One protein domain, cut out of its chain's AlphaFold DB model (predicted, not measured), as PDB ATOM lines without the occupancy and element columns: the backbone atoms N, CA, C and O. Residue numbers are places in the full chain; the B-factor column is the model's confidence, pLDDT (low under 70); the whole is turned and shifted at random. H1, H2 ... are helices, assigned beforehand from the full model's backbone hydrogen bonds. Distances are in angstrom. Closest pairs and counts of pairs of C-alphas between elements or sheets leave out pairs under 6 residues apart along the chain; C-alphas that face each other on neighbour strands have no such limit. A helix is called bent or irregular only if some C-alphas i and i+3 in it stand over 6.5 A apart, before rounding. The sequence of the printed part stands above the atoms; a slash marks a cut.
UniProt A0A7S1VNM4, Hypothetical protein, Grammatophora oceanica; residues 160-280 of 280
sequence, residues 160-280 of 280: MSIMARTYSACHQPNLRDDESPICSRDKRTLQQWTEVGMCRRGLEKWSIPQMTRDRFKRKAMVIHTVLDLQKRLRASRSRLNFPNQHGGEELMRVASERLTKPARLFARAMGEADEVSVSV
ATOM      1  N   MET A 160      60.342 -35.191  40.706       85.62
ATOM      2  CA  MET A 160      59.752 -34.326  39.677       85.62
ATOM      3  C   MET A 160      60.487 -34.443  38.331       85.62
ATOM      4  O   MET A 160      59.834 -34.597  37.300       85.62
ATOM      5  N   SER A 161      61.826 -34.412  38.332       88.38
ATOM      6  CA  SER A 161      62.640 -34.540  37.115       88.38
ATOM      7  C   SER A 161      62.420 -35.886  36.426       88.38
ATOM      8  O   SER A 161      62.239 -35.928  35.212       88.38
ATOM      9  N   ILE A 162      62.408 -36.978  37.194       89.88
ATOM     10  CA  ILE A 162      62.219 -38.330  36.655       89.88
ATOM     11  C   ILE A 162      60.826 -38.473  36.064       89.88
ATOM     12  O   ILE A 162      60.687 -38.841  34.906       89.88
ATOM     13  N   MET A 163      59.796 -38.088  36.809       89.31
ATOM     14  CA  MET A 163      58.421 -38.172  36.331       89.31
ATOM     15  C   MET A 163      58.186 -37.306  35.086       89.31
ATOM     16  O   MET A 163      57.503 -37.739  34.162       89.31
ATOM     17  N   ALA A 164      58.794 -36.117  35.015       90.19
ATOM     18  CA  ALA A 164      58.743 -35.271  33.825       90.19
ATOM     19  C   ALA A 164      59.477 -35.900  32.624       90.19
ATOM     20  O   ALA A 164      58.971 -35.827  31.500       90.19
ATOM     21  N   ARG A 165      60.634 -36.547  32.840       92.88
ATOM     22  CA  ARG A 165      61.359 -37.294  31.795       92.88
ATOM     23  C   ARG A 165      60.557 -38.489  31.304       92.88
ATOM     24  O   ARG A 165      60.345 -38.597  30.102       92.88
ATOM     25  N   THR A 166      60.058 -39.323  32.215       93.06
ATOM     26  CA  THR A 166      59.189 -40.464  31.911       93.06
ATOM     27  C   THR A 166      57.975 -40.013  31.112       93.06
ATOM     28  O   THR A 166      57.674 -40.581  30.064       93.06
ATOM     29  N   TYR A 167      57.310 -38.941  31.551       92.50
ATOM     30  CA  TYR A 167      56.192 -38.360  30.820       92.50
ATOM     31  C   TYR A 167      56.606 -37.927  29.415       92.50
ATOM     32  O   TYR A 167      55.956 -38.308  28.449       92.50
ATOM     33  N   SER A 168      57.699 -37.180  29.273       93.56
ATOM     34  CA  SER A 168      58.189 -36.711  27.971       93.56
ATOM     35  C   SER A 168      58.572 -37.868  27.039       93.56
ATOM     36  O   SER A 168      58.257 -37.819  25.853       93.56
ATOM     37  N   ALA A 169      59.177 -38.935  27.566       94.94
ATOM     38  CA  ALA A 169      59.517 -40.136  26.806       94.94
ATOM     39  C   ALA A 169      58.263 -40.833  26.256       94.94
ATOM     40  O   ALA A 169      58.212 -41.162  25.075       94.94
ATOM     41  N   CYS A 170      57.196 -40.938  27.057       94.69
ATOM     42  CA  CYS A 170      55.911 -41.504  26.618       94.69
ATOM     43  C   CYS A 170      55.241 -40.710  25.481       94.69
ATOM     44  O   CYS A 170      54.325 -41.209  24.833       94.69
ATOM     45  N   HIS A 171      55.664 -39.465  25.256       94.00
ATOM     46  CA  HIS A 171      55.150 -38.600  24.194       94.00
ATOM     47  C   HIS A 171      55.942 -38.675  22.894       94.00
ATOM     48  O   HIS A 171      55.566 -38.011  21.924       94.00
ATOM     49  N   GLN A 172      57.020 -39.455  22.850       94.75
ATOM     50  CA  GLN A 172      57.791 -39.621  21.630       94.75
ATOM     51  C   GLN A 172      56.964 -40.401  20.593       94.75
ATOM     52  O   GLN A 172      56.449 -41.476  20.902       94.75
ATOM     53  N   PRO A 173      56.821 -39.891  19.356       92.06
ATOM     54  CA  PRO A 173      55.965 -40.511  18.343       92.06
ATOM     55  C   PRO A 173      56.475 -41.882  17.886       92.06
ATOM     56  O   PRO A 173      55.682 -42.709  17.447       92.06
ATOM     57  N   ASN A 174      57.783 -42.117  18.012       93.56
ATOM     58  CA  ASN A 174      58.457 -43.320  17.526       93.56
ATOM     59  C   ASN A 174      58.548 -44.431  18.575       93.56
ATOM     60  O   ASN A 174      59.053 -45.504  18.265       93.56
ATOM     61  N   LEU A 175      58.085 -44.181  19.802       93.81
ATOM     62  CA  LEU A 175      58.166 -45.164  20.870       93.81
ATOM     63  C   LEU A 175      57.201 -46.321  20.579       93.81
ATOM     64  O   LEU A 175      55.988 -46.108  20.419       93.81
ATOM     65  N   ARG A 176      57.735 -47.539  20.474       93.12
ATOM     66  CA  ARG A 176      56.924 -48.741  20.235       93.12
ATOM     67  C   ARG A 176      56.159 -49.129  21.493       93.12
ATOM     68  O   ARG A 176      56.508 -48.730  22.598       93.12
ATOM     69  N   ASP A 177      55.092 -49.899  21.319       89.50
ATOM     70  CA  ASP A 177      54.262 -50.317  22.450       89.50
ATOM     71  C   ASP A 177      55.002 -51.262  23.402       89.50
ATOM     72  O   ASP A 177      54.736 -51.219  24.601       89.50
ATOM     73  N   ASP A 178      55.944 -52.050  22.879       90.31
ATOM     74  CA  ASP A 178      56.749 -53.020  23.633       90.31
ATOM     75  C   ASP A 178      58.004 -52.412  24.267       90.31
ATOM     76  O   ASP A 178      58.634 -53.028  25.126       90.31
ATOM     77  N   GLU A 179      58.361 -51.189  23.875       92.44
ATOM     78  CA  GLU A 179      59.517 -50.484  24.414       92.44
ATOM     79  C   GLU A 179      59.143 -49.775  25.716       92.44
ATOM     80  O   GLU A 179      58.189 -48.996  25.787       92.44
ATOM     81  N   SER A 180      59.925 -50.015  26.770       91.62
ATOM     82  CA  SER A 180      59.734 -49.298  28.028       91.62
ATOM     83  C   SER A 180      60.179 -47.835  27.864       91.62
ATOM     84  O   SER A 180      61.336 -47.590  27.516       91.62
ATOM     85  N   PRO A 181      59.319 -46.839  28.162       91.06
ATOM     86  CA  PRO A 181      59.681 -45.421  28.067       91.06
ATOM     87  C   PRO A 181      60.696 -44.978  29.132       91.06
ATOM     88  O   PRO A 181      61.150 -43.834  29.107       91.06
ATOM     89  N   ILE A 182      61.006 -45.833  30.112       91.00
ATOM     90  CA  ILE A 182      61.860 -45.503  31.254       91.00
ATOM     91  C   ILE A 182      63.176 -46.266  31.133       91.00
ATOM     92  O   ILE A 182      63.191 -47.492  31.039       91.00
ATOM     93  N   CYS A 183      64.298 -45.550  31.215       90.56
ATOM     94  CA  CYS A 183      65.613 -46.182  31.288       90.56
ATOM     95  C   CYS A 183      65.840 -46.851  32.657       90.56
ATOM     96  O   CYS A 183      65.277 -46.439  33.672       90.56
ATOM     97  N   SER A 184      66.727 -47.846  32.728       90.31
ATOM     98  CA  SER A 184      66.971 -48.624  33.957       90.31
ATOM     99  C   SER A 184      67.338 -47.765  35.177       90.31
ATOM    100  O   SER A 184      66.956 -48.079  36.303       90.31
ATOM    101  N   ARG A 185      68.036 -46.642  34.963       89.88
ATOM    102  CA  ARG A 185      68.373 -45.674  36.021       89.88
ATOM    103  C   ARG A 185      67.131 -45.007  36.618       89.88
ATOM    104  O   ARG A 185      67.024 -44.885  37.841       89.88
ATOM    105  N   ASP A 186      66.210 -44.571  35.765       89.75
ATOM    106  CA  ASP A 186      64.977 -43.912  36.193       89.75
ATOM    107  C   ASP A 186      64.038 -44.924  36.859       89.75
ATOM    108  O   ASP A 186      63.449 -44.595  37.887       89.75
ATOM    109  N   LYS A 187      64.003 -46.179  36.378       88.50
ATOM    110  CA  LYS A 187      63.277 -47.283  37.033       88.50
ATOM    111  C   LYS A 187      63.748 -47.505  38.471       88.50
ATOM    112  O   LYS A 187      62.931 -47.458  39.381       88.50
ATOM    113  N   ARG A 188      65.062 -47.651  38.694       87.56
ATOM    114  CA  ARG A 188      65.629 -47.830  40.047       87.56
ATOM    115  C   ARG A 188      65.299 -46.655  40.965       87.56
ATOM    116  O   ARG A 188      65.025 -46.839  42.144       87.56
ATOM    117  N   THR A 189      65.331 -45.435  40.437       86.62
ATOM    118  CA  THR A 189      65.021 -44.272  41.271       86.62
ATOM    119  C   THR A 189      63.528 -44.220  41.602       86.62
ATOM    120  O   THR A 189      63.175 -43.927  42.738       86.62
ATOM    121  N   LEU A 190      62.643 -44.539  40.650       83.12
ATOM    122  CA  LEU A 190      61.205 -44.667  40.913       83.12
ATOM    123  C   LEU A 190      60.909 -45.746  41.956       83.12
ATOM    124  O   LEU A 190      60.123 -45.475  42.856       83.12
ATOM    125  N   GLN A 191      61.599 -46.884  41.891       84.06
ATOM    126  CA  GLN A 191      61.520 -47.949  42.889       84.06
ATOM    127  C   GLN A 191      61.883 -47.446  44.299       84.06
ATOM    128  O   GLN A 191      61.127 -47.624  45.246       84.06
ATOM    129  N   GLN A 192      62.987 -46.707  44.450       82.25
ATOM    130  CA  GLN A 192      63.337 -46.102  45.746       82.25
ATOM    131  C   GLN A 192      62.241 -45.151  46.253       82.25
ATOM    132  O   GLN A 192      62.004 -45.012  47.453       82.25
ATOM    133  N   TRP A 193      61.556 -44.458  45.342       77.19
ATOM    134  CA  TRP A 193      60.462 -43.566  45.710       77.19
ATOM    135  C   TRP A 193      59.168 -44.300  46.076       77.19
ATOM    136  O   TRP A 193      58.407 -43.745  46.879       77.19
ATOM    137  N   THR A 194      58.910 -45.486  45.515       75.75
ATOM    138  CA  THR A 194      57.772 -46.338  45.892       75.75
ATOM    139  C   THR A 194      58.015 -47.007  47.242       75.75
ATOM    140  O   THR A 194      57.134 -46.941  48.096       75.75
ATOM    141  N   GLU A 195      59.232 -47.491  47.510       74.06
ATOM    142  CA  GLU A 195      59.640 -48.035  48.820       74.06
ATOM    143  C   GLU A 195      59.437 -47.016  49.959       74.06
ATOM    144  O   GLU A 195      58.903 -47.325  51.020       74.06
ATOM    145  N   VAL A 196      59.790 -45.746  49.724       71.50
ATOM    146  CA  VAL A 196      59.670 -44.666  50.726       71.50
ATOM    147  C   VAL A 196      58.242 -44.090  50.807       71.50
ATOM    148  O   VAL A 196      57.962 -43.169  51.583       71.50
ATOM    149  N   GLY A 197      57.301 -44.554  49.987       64.12
ATOM    150  CA  GLY A 197      55.969 -43.969  49.902       64.12
ATOM    151  C   GLY A 197      54.890 -44.979  49.564       64.12
ATOM    152  O   GLY A 197      54.543 -45.101  48.397       64.12
ATOM    153  N   MET A 198      54.273 -45.568  50.593       54.53
ATOM    154  CA  MET A 198      53.307 -46.676  50.481       54.53
ATOM    155  C   MET A 198      52.076 -46.453  49.576       54.53
ATOM    156  O   MET A 198      51.336 -47.394  49.331       54.53
ATOM    157  N   CYS A 199      51.815 -45.251  49.057       56.75
ATOM    158  CA  CYS A 199      50.818 -45.045  48.000       56.75
ATOM    159  C   CYS A 199      50.968 -43.645  47.401       56.75
ATOM    160  O   CYS A 199      50.376 -42.677  47.877       56.75
ATOM    161  N   ARG A 200      51.799 -43.506  46.364       64.25
ATOM    162  CA  ARG A 200      51.949 -42.230  45.635       64.25
ATOM    163  C   ARG A 200      51.251 -42.213  44.276       64.25
ATOM    164  O   ARG A 200      51.198 -41.153  43.650       64.25
ATOM    165  N   ARG A 201      50.669 -43.339  43.851       65.25
ATOM    166  CA  ARG A 201      49.876 -43.424  42.620       65.25
ATOM    167  C   ARG A 201      48.689 -42.471  42.683       65.25
ATOM    168  O   ARG A 201      47.954 -42.423  43.667       65.25
ATOM    169  N   GLY A 202      48.507 -41.685  41.631       70.69
ATOM    170  CA  GLY A 202      47.456 -40.669  41.554       70.69
ATOM    171  C   GLY A 202      47.832 -39.330  42.195       70.69
ATOM    172  O   GLY A 202      47.090 -38.352  42.033       70.69
ATOM    173  N   LEU A 203      48.981 -39.238  42.883       74.06
ATOM    174  CA  LEU A 203      49.490 -37.974  43.417       74.06
ATOM    175  C   LEU A 203      50.289 -37.170  42.396       74.06
ATOM    176  O   LEU A 203      50.553 -35.997  42.654       74.06
ATOM    177  N   GLU A 204      50.599 -37.731  41.223       77.69
ATOM    178  CA  GLU A 204      51.272 -37.032  40.114       77.69
ATOM    179  C   GLU A 204      50.498 -35.772  39.735       77.69
ATOM    180  O   GLU A 204      51.072 -34.734  39.403       77.69
ATOM    181  N   LYS A 205      49.168 -35.844  39.885       81.25
ATOM    182  CA  LYS A 205      48.272 -34.710  39.688       81.25
ATOM    183  C   LYS A 205      48.667 -33.492  40.532       81.25
ATOM    184  O   LYS A 205      48.538 -32.350  40.086       81.25
ATOM    185  N   TRP A 206      49.083 -33.745  41.768       77.19
ATOM    186  CA  TRP A 206      49.373 -32.734  42.780       77.19
ATOM    187  C   TRP A 206      50.857 -32.387  42.833       77.19
ATOM    188  O   TRP A 206      51.195 -31.227  43.056       77.19
ATOM    189  N   SER A 207      51.730 -33.369  42.603       75.38
ATOM    190  CA  SER A 207      53.175 -33.177  42.635       75.38
ATOM    191  C   SER A 207      53.713 -32.532  41.354       75.38
ATOM    192  O   SER A 207      54.709 -31.816  41.436       75.38
ATOM    193  N   ILE A 208      53.043 -32.708  40.201       83.62
ATOM    194  CA  ILE A 208      53.506 -32.214  38.890       83.62
ATOM    195  C   ILE A 208      52.363 -31.511  38.137       83.62
ATOM    196  O   ILE A 208      51.732 -32.072  37.233       83.62
ATOM    197  N   PRO A 209      52.079 -30.235  38.462       83.94
ATOM    198  CA  PRO A 209      50.951 -29.497  37.885       83.94
ATOM    199  C   PRO A 209      50.976 -29.393  36.353       83.94
ATOM    200  O   PRO A 209      49.924 -29.328  35.717       83.94
ATOM    201  N   GLN A 210      52.168 -29.381  35.750       86.62
ATOM    202  CA  GLN A 210      52.349 -29.287  34.299       86.62
ATOM    203  C   GLN A 210      51.766 -30.509  33.573       86.62
ATOM    204  O   GLN A 210      50.995 -30.342  32.629       86.62
ATOM    205  N   MET A 211      52.032 -31.721  34.074       88.94
ATOM    206  CA  MET A 211      51.466 -32.966  33.538       88.94
ATOM    207  C   MET A 211      49.941 -32.990  33.651       88.94
ATOM    208  O   MET A 211      49.248 -33.443  32.744       88.94
ATOM    209  N   THR A 212      49.397 -32.453  34.743       87.19
ATOM    210  CA  THR A 212      47.946 -32.336  34.931       87.19
ATOM    211  C   THR A 212      47.306 -31.442  33.880       87.19
ATOM    212  O   THR A 212      46.289 -31.815  33.293       87.19
ATOM    213  N   ARG A 213      47.892 -30.266  33.630       90.81
ATOM    214  CA  ARG A 213      47.403 -29.336  32.604       90.81
ATOM    215  C   ARG A 213      47.443 -29.983  31.221       90.81
ATOM    216  O   ARG A 213      46.445 -29.918  30.505       90.81
ATOM    217  N   ASP A 214      48.542 -30.658  30.880       90.31
ATOM    218  CA  ASP A 214      48.664 -31.342  29.588       90.31
ATOM    219  C   ASP A 214      47.668 -32.503  29.457       90.31
ATOM    220  O   ASP A 214      46.995 -32.635  28.437       90.31
ATOM    221  N   ARG A 215      47.446 -33.280  30.526       88.81
ATOM    222  CA  ARG A 215      46.410 -34.324  30.561       88.81
ATOM    223  C   ARG A 215      45.017 -33.770  30.257       88.81
ATOM    224  O   ARG A 215      44.284 -34.381  29.481       88.81
ATOM    225  N   PHE A 216      44.634 -32.638  30.853       91.31
ATOM    226  CA  PHE A 216      43.343 -32.004  30.564       91.31
ATOM    227  C   PHE A 216      43.254 -31.536  29.112       91.31
ATOM    228  O   PHE A 216      42.257 -31.819  28.447       91.31
ATOM    229  N   LYS A 217      44.310 -30.889  28.606       92.94
ATOM    230  CA  LYS A 217      44.395 -30.452  27.209       92.94
ATOM    231  C   LYS A 217      44.238 -31.631  26.247       92.94
ATOM    232  O   LYS A 217      43.408 -31.579  25.347       92.94
ATOM    233  N   ARG A 218      44.965 -32.727  26.470       90.25
ATOM    234  CA  ARG A 218      44.878 -33.943  25.645       90.25
ATOM    235  C   ARG A 218      43.516 -34.605  25.714       90.25
ATOM    236  O   ARG A 218      42.996 -35.012  24.685       90.25
ATOM    237  N   LYS A 219      42.912 -34.684  26.904       92.25
ATOM    238  CA  LYS A 219      41.545 -35.198  27.048       92.25
ATOM    239  C   LYS A 219      40.570 -34.383  26.197       92.25
ATOM    240  O   LYS A 219      39.767 -34.974  25.483       92.25
ATOM    241  N   ALA A 220      40.666 -33.054  26.240       94.62
ATOM    242  CA  ALA A 220      39.859 -32.192  25.383       94.62
ATOM    243  C   ALA A 220      40.139 -32.465  23.895       94.62
ATOM    244  O   ALA A 220      39.199 -32.640  23.130       94.62
ATOM    245  N   MET A 221      41.408 -32.600  23.491       93.75
ATOM    246  CA  MET A 221      41.777 -32.931  22.106       93.75
ATOM    247  C   MET A 221      41.176 -34.257  21.624       93.75
ATOM    248  O   MET A 221      40.661 -34.303  20.511       93.75
ATOM    249  N   VAL A 222      41.209 -35.314  22.447       93.50
ATOM    250  CA  VAL A 222      40.572 -36.610  22.147       93.50
ATOM    251  C   VAL A 222      39.078 -36.420  21.921       93.50
ATOM    252  O   VAL A 222      38.566 -36.835  20.887       93.50
ATOM    253  N   ILE A 223      38.395 -35.756  22.858       94.00
ATOM    254  CA  ILE A 223      36.949 -35.525  22.775       94.00
ATOM    255  C   ILE A 223      36.604 -34.755  21.498       94.00
ATOM    256  O   ILE A 223      35.765 -35.210  20.729       94.00
ATOM    257  N   HIS A 224      37.278 -33.633  21.237       96.94
ATOM    258  CA  HIS A 224      37.024 -32.825  20.045       96.94
ATOM    259  C   HIS A 224      37.302 -33.600  18.755       96.94
ATOM    260  O   HIS A 224      36.461 -33.611  17.866       96.94
ATOM    261  N   THR A 225      38.421 -34.324  18.685       95.75
ATOM    262  CA  THR A 225      38.782 -35.104  17.491       95.75
ATOM    263  C   THR A 225      37.756 -36.201  17.215       95.75
ATOM    264  O   THR A 225      37.327 -36.367  16.077       95.75
ATOM    265  N   VAL A 226      37.321 -36.931  18.245       93.56
ATOM    266  CA  VAL A 226      36.307 -37.983  18.092       93.56
ATOM    267  C   VAL A 226      34.962 -37.389  17.670       93.56
ATOM    268  O   VAL A 226      34.351 -37.899  16.736       93.56
ATOM    269  N   LEU A 227      34.515 -36.297  18.297       95.44
ATOM    270  CA  LEU A 227      33.257 -35.634  17.931       95.44
ATOM    271  C   LEU A 227      33.287 -35.086  16.497       95.44
ATOM    272  O   LEU A 227      32.309 -35.234  15.762       95.44
ATOM    273  N   ASP A 228      34.410 -34.506  16.072       96.56
ATOM    274  CA  ASP A 228      34.588 -34.004  14.710       96.56
ATOM    275  C   ASP A 228      34.575 -35.140  13.684       96.56
ATOM    276  O   ASP A 228      33.906 -35.034  12.653       96.56
ATOM    277  N   LEU A 229      35.259 -36.255  13.971       93.94
ATOM    278  CA  LEU A 229      35.223 -37.451  13.127       93.94
ATOM    279  C   LEU A 229      33.802 -38.015  13.033       93.94
ATOM    280  O   LEU A 229      33.320 -38.261  11.931       93.94
ATOM    281  N   GLN A 230      33.088 -38.126  14.154       92.69
ATOM    282  CA  GLN A 230      31.689 -38.559  14.165       92.69
ATOM    283  C   GLN A 230      30.794 -37.636  13.331       92.69
ATOM    284  O   GLN A 230      29.965 -38.119  12.559       92.69
ATOM    285  N   LYS A 231      30.965 -36.313  13.445       94.44
ATOM    286  CA  LYS A 231      30.206 -35.334  12.655       94.44
ATOM    287  C   LYS A 231      30.469 -35.504  11.158       94.44
ATOM    288  O   LYS A 231      29.517 -35.516  10.378       94.44
ATOM    289  N   ARG A 232      31.733 -35.680  10.758       91.44
ATOM    290  CA  ARG A 232      32.116 -35.932   9.358       91.44
ATOM    291  C   ARG A 232      31.519 -37.237   8.841       91.44
ATOM    292  O   ARG A 232      30.921 -37.234   7.775       91.44
ATOM    293  N   LEU A 233      31.595 -38.317   9.620       89.44
ATOM    294  CA  LEU A 233      31.028 -39.613   9.242       89.44
ATOM    295  C   LEU A 233      29.509 -39.557   9.069       89.44
ATOM    296  O   LEU A 233      28.989 -40.115   8.106       89.44
ATOM    297  N   ARG A 234      28.794 -38.842   9.948       89.56
ATOM    298  CA  ARG A 234      27.349 -38.607   9.790       89.56
ATOM    299  C   ARG A 234      27.048 -37.829   8.509       89.56
ATOM    300  O   ARG A 234      26.190 -38.249   7.744       89.56
ATOM    301  N   ALA A 235      27.788 -36.750   8.244       90.06
ATOM    302  CA  ALA A 235      27.608 -35.950   7.033       90.06
ATOM    303  C   ALA A 235      27.897 -36.745   5.746       90.06
ATOM    304  O   ALA A 235      27.176 -36.596   4.761       90.06
ATOM    305  N   SER A 236      28.918 -37.608   5.751       86.62
ATOM    306  CA  SER A 236      29.238 -38.491   4.624       86.62
ATOM    307  C   SER A 236      28.160 -39.552   4.396       86.62
ATOM    308  O   SER A 236      27.775 -39.767   3.249       86.62
ATOM    309  N   ARG A 237      27.626 -40.160   5.467       85.62
ATOM    310  CA  ARG A 237      26.519 -41.133   5.382       85.62
ATOM    311  C   ARG A 237      25.254 -40.526   4.775       85.62
ATOM    312  O   ARG A 237      24.557 -41.208   4.042       85.62
ATOM    313  N   SER A 238      24.972 -39.251   5.041       85.19
ATOM    314  CA  SER A 238      23.804 -38.573   4.465       85.19
ATOM    315  C   SER A 238      23.934 -38.272   2.969       85.19
ATOM    316  O   SER A 238      22.921 -38.056   2.316       85.19
ATOM    317  N   ARG A 239      25.156 -38.200   2.422       82.75
ATOM    318  CA  ARG A 239      25.384 -37.783   1.026       82.75
ATOM    319  C   ARG A 239      25.481 -38.940   0.047       82.75
ATOM    320  O   ARG A 239      25.226 -38.749  -1.136       82.75
ATOM    321  N   LEU A 240      25.912 -40.106   0.508       69.94
ATOM    322  CA  LEU A 240      26.184 -41.246  -0.349       69.94
ATOM    323  C   LEU A 240      25.689 -42.507   0.363       69.94
ATOM    324  O   LEU A 240      26.111 -42.766   1.490       69.94
ATOM    325  N   ASN A 241      24.842 -43.301  -0.301       76.56
ATOM    326  CA  ASN A 241      24.420 -44.646   0.123       76.56
ATOM    327  C   ASN A 241      25.602 -45.641   0.080       76.56
ATOM    328  O   ASN A 241      25.524 -46.699  -0.539       76.56
ATOM    329  N   PHE A 242      26.744 -45.301   0.684       59.16
ATOM    330  CA  PHE A 242      27.909 -46.175   0.717       59.16
ATOM    331  C   PHE A 242      27.812 -47.157   1.896       59.16
ATOM    332  O   PHE A 242      27.727 -46.721   3.047       59.16
ATOM    333  N   PRO A 243      27.918 -48.476   1.648       66.06
ATOM    334  CA  PRO A 243      27.869 -49.508   2.686       66.06
ATOM    335  C   PRO A 243      29.140 -49.593   3.552       66.06
ATOM    336  O   PRO A 243      29.226 -50.429   4.447       66.06
ATOM    337  N   ASN A 244      30.142 -48.735   3.335       69.38
ATOM    338  CA  ASN A 244      31.464 -48.885   3.944       69.38
ATOM    339  C   ASN A 244      31.553 -48.254   5.351       69.38
ATOM    340  O   ASN A 244      32.303 -47.307   5.596       69.38
ATOM    341  N   GLN A 245      30.755 -48.765   6.295       75.00
ATOM    342  CA  GLN A 245      30.733 -48.291   7.688       75.00
ATOM    343  C   GLN A 245      32.054 -48.563   8.430       75.00
ATOM    344  O   GLN A 245      32.468 -47.743   9.252       75.00
ATOM    345  N   HIS A 246      32.750 -49.650   8.080       82.56
ATOM    346  CA  HIS A 246      33.963 -50.106   8.765       82.56
ATOM    347  C   HIS A 246      35.139 -49.122   8.681       82.56
ATOM    348  O   HIS A 246      35.862 -48.947   9.660       82.56
ATOM    349  N   GLY A 247      35.309 -48.412   7.560       87.00
ATOM    350  CA  GLY A 247      36.426 -47.470   7.405       87.00
ATOM    351  C   GLY A 247      36.349 -46.267   8.352       87.00
ATOM    352  O   GLY A 247      37.370 -45.760   8.815       87.00
ATOM    353  N   GLY A 248      35.135 -45.817   8.681       87.88
ATOM    354  CA  GLY A 248      34.938 -44.690   9.592       87.88
ATOM    355  C   GLY A 248      35.219 -45.037  11.049       87.88
ATOM    356  O   GLY A 248      35.832 -44.253  11.774       87.88
ATOM    357  N   GLU A 249      34.789 -46.222  11.472       89.12
ATOM    358  CA  GLU A 249      35.058 -46.734  12.816       89.12
ATOM    359  C   GLU A 249      36.550 -46.975  13.025       89.12
ATOM    360  O   GLU A 249      37.099 -46.541  14.039       89.12
ATOM    361  N   GLU A 250      37.224 -47.549  12.028       92.44
ATOM    362  CA  GLU A 250      38.668 -47.757  12.070       92.44
ATOM    363  C   GLU A 250      39.435 -46.432  12.174       92.44
ATOM    364  O   GLU A 250      40.341 -46.293  12.998       92.44
ATOM    365  N   LEU A 251      39.022 -45.397  11.435       92.25
ATOM    366  CA  LEU A 251      39.628 -44.068  11.542       92.25
ATOM    367  C   LEU A 251      39.477 -43.471  12.952       92.25
ATOM    368  O   LEU A 251      40.430 -42.905  13.494       92.25
ATOM    369  N   MET A 252      38.295 -43.601  13.567       92.62
ATOM    370  CA  MET A 252      38.071 -43.157  14.948       92.62
ATOM    371  C   MET A 252      38.899 -43.962  15.950       92.62
ATOM    372  O   MET A 252      39.438 -43.376  16.896       92.62
ATOM    373  N   ARG A 253      39.025 -45.278  15.743       94.38
ATOM    374  CA  ARG A 253      39.845 -46.171  16.566       94.38
ATOM    375  C   ARG A 253      41.308 -45.742  16.525       94.38
ATOM    376  O   ARG A 253      41.870 -45.446  17.576       94.38
ATOM    377  N   VAL A 254      41.888 -45.603  15.330       94.56
ATOM    378  CA  VAL A 254      43.284 -45.182  15.122       94.56
ATOM    379  C   VAL A 254      43.543 -43.793  15.710       94.56
ATOM    380  O   VAL A 254      44.553 -43.579  16.385       94.56
ATOM    381  N   ALA A 255      42.629 -42.837  15.510       94.12
ATOM    382  CA  ALA A 255      42.763 -41.499  16.082       94.12
ATOM    383  C   ALA A 255      42.731 -41.525  17.619       94.12
ATOM    384  O   ALA A 255      43.573 -40.903  18.273       94.12
ATOM    385  N   SER A 256      41.788 -42.272  18.198       92.94
ATOM    386  CA  SER A 256      41.658 -42.421  19.651       92.94
ATOM    387  C   SER A 256      42.884 -43.104  20.247       92.94
ATOM    388  O   SER A 256      43.438 -42.627  21.239       92.94
ATOM    389  N   GLU A 257      43.356 -44.178  19.618       93.38
ATOM    390  CA  GLU A 257      44.548 -44.912  20.028       93.38
ATOM    391  C   GLU A 257      45.781 -44.009  20.000       93.38
ATOM    392  O   GLU A 257      46.473 -43.879  21.007       93.38
ATOM    393  N   ARG A 258      46.012 -43.289  18.897       93.44
ATOM    394  CA  ARG A 258      47.157 -42.382  18.756       93.44
ATOM    395  C   ARG A 258      47.170 -41.287  19.823       93.44
ATOM    396  O   ARG A 258      48.230 -40.957  20.355       93.44
ATOM    397  N   LEU A 259      46.011 -40.710  20.134       93.38
ATOM    398  CA  LEU A 259      45.905 -39.628  21.114       93.38
ATOM    399  C   LEU A 259      45.996 -40.123  22.563       93.38
ATOM    400  O   LEU A 259      46.470 -39.387  23.432       93.38
ATOM    401  N   THR A 260      45.555 -41.353  22.836       94.69
ATOM    402  CA  THR A 260      45.578 -41.942  24.185       94.69
ATOM    403  C   THR A 260      46.842 -42.754  24.472       94.69
ATOM    404  O   THR A 260      47.168 -42.955  25.646       94.69
ATOM    405  N   LYS A 261      47.608 -43.145  23.442       94.50
ATOM    406  CA  LYS A 261      48.854 -43.921  23.545       94.50
ATOM    407  C   LYS A 261      49.822 -43.393  24.611       94.50
ATOM    408  O   LYS A 261      50.200 -44.189  25.468       94.50
ATOM    409  N   PRO A 262      50.160 -42.092  24.685       93.94
ATOM    410  CA  PRO A 262      51.085 -41.612  25.711       93.94
ATOM    411  C   PRO A 262      50.604 -41.846  27.145       93.94
ATOM    412  O   PRO A 262      51.405 -42.141  28.027       93.94
ATOM    413  N   ALA A 263      49.294 -41.750  27.394       92.19
ATOM    414  CA  ALA A 263      48.732 -42.016  28.715       92.19
ATOM    415  C   ALA A 263      48.811 -43.508  29.072       92.19
ATOM    416  O   ALA A 263      49.126 -43.838  30.214       92.19
ATOM    417  N   ARG A 264      48.571 -44.395  28.095       94.38
ATOM    418  CA  ARG A 264      48.726 -45.848  28.256       94.38
ATOM    419  C   ARG A 264      50.181 -46.223  28.535       94.38
ATOM    420  O   ARG A 264      50.436 -46.937  29.498       94.38
ATOM    421  N   LEU A 265      51.120 -45.700  27.747       94.31
ATOM    422  CA  LEU A 265      52.553 -45.937  27.945       94.31
ATOM    423  C   LEU A 265      53.020 -45.430  29.306       94.31
ATOM    424  O   LEU A 265      53.705 -46.151  30.019       94.31
ATOM    425  N   PHE A 266      52.582 -44.236  29.711       92.25
ATOM    426  CA  PHE A 266      52.911 -43.694  31.026       92.25
ATOM    427  C   PHE A 266      52.380 -44.576  32.162       92.25
ATOM    428  O   PHE A 266      53.108 -44.872  33.103       92.25
ATOM    429  N   ALA A 267      51.131 -45.039  32.062       90.94
ATOM    430  CA  ALA A 267      50.547 -45.942  33.049       90.94
ATOM    431  C   ALA A 267      51.299 -47.280  33.124       90.94
ATOM    432  O   ALA A 267      51.594 -47.737  34.225       90.94
ATOM    433  N   ARG A 268      51.665 -47.868  31.975       91.12
ATOM    434  CA  ARG A 268      52.501 -49.079  31.905       91.12
ATOM    435  C   ARG A 268      53.841 -48.862  32.597       91.12
ATOM    436  O   ARG A 268      54.247 -49.675  33.411       91.12
ATOM    437  N   ALA A 269      54.489 -47.740  32.321       90.38
ATOM    438  CA  ALA A 269      55.795 -47.416  32.867       90.38
ATOM    439  C   ALA A 269      55.792 -47.291  34.401       90.38
ATOM    440  O   ALA A 269      56.694 -47.783  35.076       90.38
ATOM    441  N   MET A 270      54.744 -46.674  34.953       88.44
ATOM    442  CA  MET A 270      54.503 -46.646  36.399       88.44
ATOM    443  C   MET A 270      54.105 -48.026  36.948       88.44
ATOM    444  O   MET A 270      54.397 -48.342  38.095       88.44
ATOM    445  N   GLY A 271      53.448 -48.856  36.133       88.06
ATOM    446  CA  GLY A 271      53.196 -50.275  36.397       88.06
ATOM    447  C   GLY A 271      54.484 -51.054  36.645       88.06
ATOM    448  O   GLY A 271      54.651 -51.635  37.713       88.06
ATOM    449  N   GLU A 272      55.401 -50.983  35.681       88.50
ATOM    450  CA  GLU A 272      56.703 -51.655  35.713       88.50
ATOM    451  C   GLU A 272      57.553 -51.207  36.910       88.50
ATOM    452  O   GLU A 272      58.223 -52.023  37.530       88.50
ATOM    453  N   ALA A 273      57.535 -49.916  37.259       84.88
ATOM    454  CA  ALA A 273      58.285 -49.415  38.413       84.88
ATOM    455  C   ALA A 273      57.799 -50.018  39.745       84.88
ATOM    456  O   ALA A 273      58.611 -50.284  40.632       84.88
ATOM    457  N   ASP A 274      56.496 -50.255  39.877       82.44
ATOM    458  CA  ASP A 274      55.918 -50.818  41.097       82.44
ATOM    459  C   ASP A 274      56.125 -52.331  41.190       82.44
ATOM    460  O   ASP A 274      56.420 -52.830  42.273       82.44
ATOM    461  N   GLU A 275      56.009 -53.058  40.077       85.75
ATOM    462  CA  GLU A 275      56.272 -54.504  40.025       85.75
ATOM    463  C   GLU A 275      57.670 -54.838  40.561       85.75
ATOM    464  O   GLU A 275      57.842 -55.742  41.381       85.75
ATOM    465  N   VAL A 276      58.661 -54.028  40.181       82.44
ATOM    466  CA  VAL A 276      60.031 -54.160  40.685       82.44
ATOM    467  C   VAL A 276      60.100 -53.909  42.196       82.44
ATOM    468  O   VAL A 276      60.851 -54.593  42.879       82.44
ATOM    469  N   SER A 277      59.304 -52.982  42.741       78.50
ATOM    470  CA  SER A 277      59.318 -52.687  44.186       78.50
ATOM    471  C   SER A 277      58.658 -53.747  45.066       78.50
ATOM    472  O   SER A 277      58.945 -53.792  46.254       78.50
ATOM    473  N   VAL A 278      57.785 -54.591  44.507       79.75
ATOM    474  CA  VAL A 278      57.146 -55.703  45.240       79.75
ATOM    475  C   VAL A 278      58.018 -56.964  45.229       79.75
ATOM    476  O   VAL A 278      57.843 -57.842  46.064       79.75
ATOM    477  N   SER A 279      58.956 -57.061  44.286       77.06
ATOM    478  CA  SER A 279      59.798 -58.248  44.083       77.06
ATOM    479  C   SER A 279      61.054 -58.286  44.971       77.06
ATOM    480  O   SER A 279      61.892 -59.168  44.782       77.06
ATOM    481  N   VAL A 280      61.211 -57.327  45.889       64.69
ATOM    482  CA  VAL A 280      62.339 -57.192  46.832       64.69
ATOM    483  C   VAL A 280      61.859 -57.492  48.242       64.69
ATOM    484  O   VAL A 280      62.584 -58.226  48.946       64.69
TER     485      VAL A 280
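AT A GLANCE: This is residues 160 to 280 of the 280 residues of the protein "Hypothetical protein" of Grammatophora oceanica (UniProt A0A7S1VNM4). A long helical hairpin, H4 and H5a, reaches out from a small head, H1 and H2 packed on H5b. The class is all helix, H1 to H5 in order. The 121 residues printed are loose, radius of gyration of the C-alphas 18.7 A, and span 61 by 28 by 23 A.

HOW THE PARTS SIT: Find H1 at residues 160 to 170, H2 at 184 to 195, H3 at 204 to 207, H4 at 209 to 239, H5 at 245 to 278. H5, one helix by its hydrogen bonds, is bent between arms H5a and H5b: C-alphas 259 and 262 are 7.2 A apart. H5b touches H2, closest at C-alphas 277 and 191, 5.4 A. H4 forms a hairpin with H5a, closest at C-alphas 222 and 259, 6.2 A. H3 touches H4 only at the corner. Every O i to N i+4 pair is within hydrogen-bond range in H1, H2, H4 and H5b, 10 of 11 in H5a.

IN THESE COORDINATES: H4 runs 45.6 A from C-alpha 209 at (50.951, -29.497, 37.885) to C-alpha 239 at (25.384, -37.783, 1.026).

THE WHOLE: The printed part has no cut; link H1 to H2 is long; pLDDT is under 70 at, for instance, residues 197 to 201.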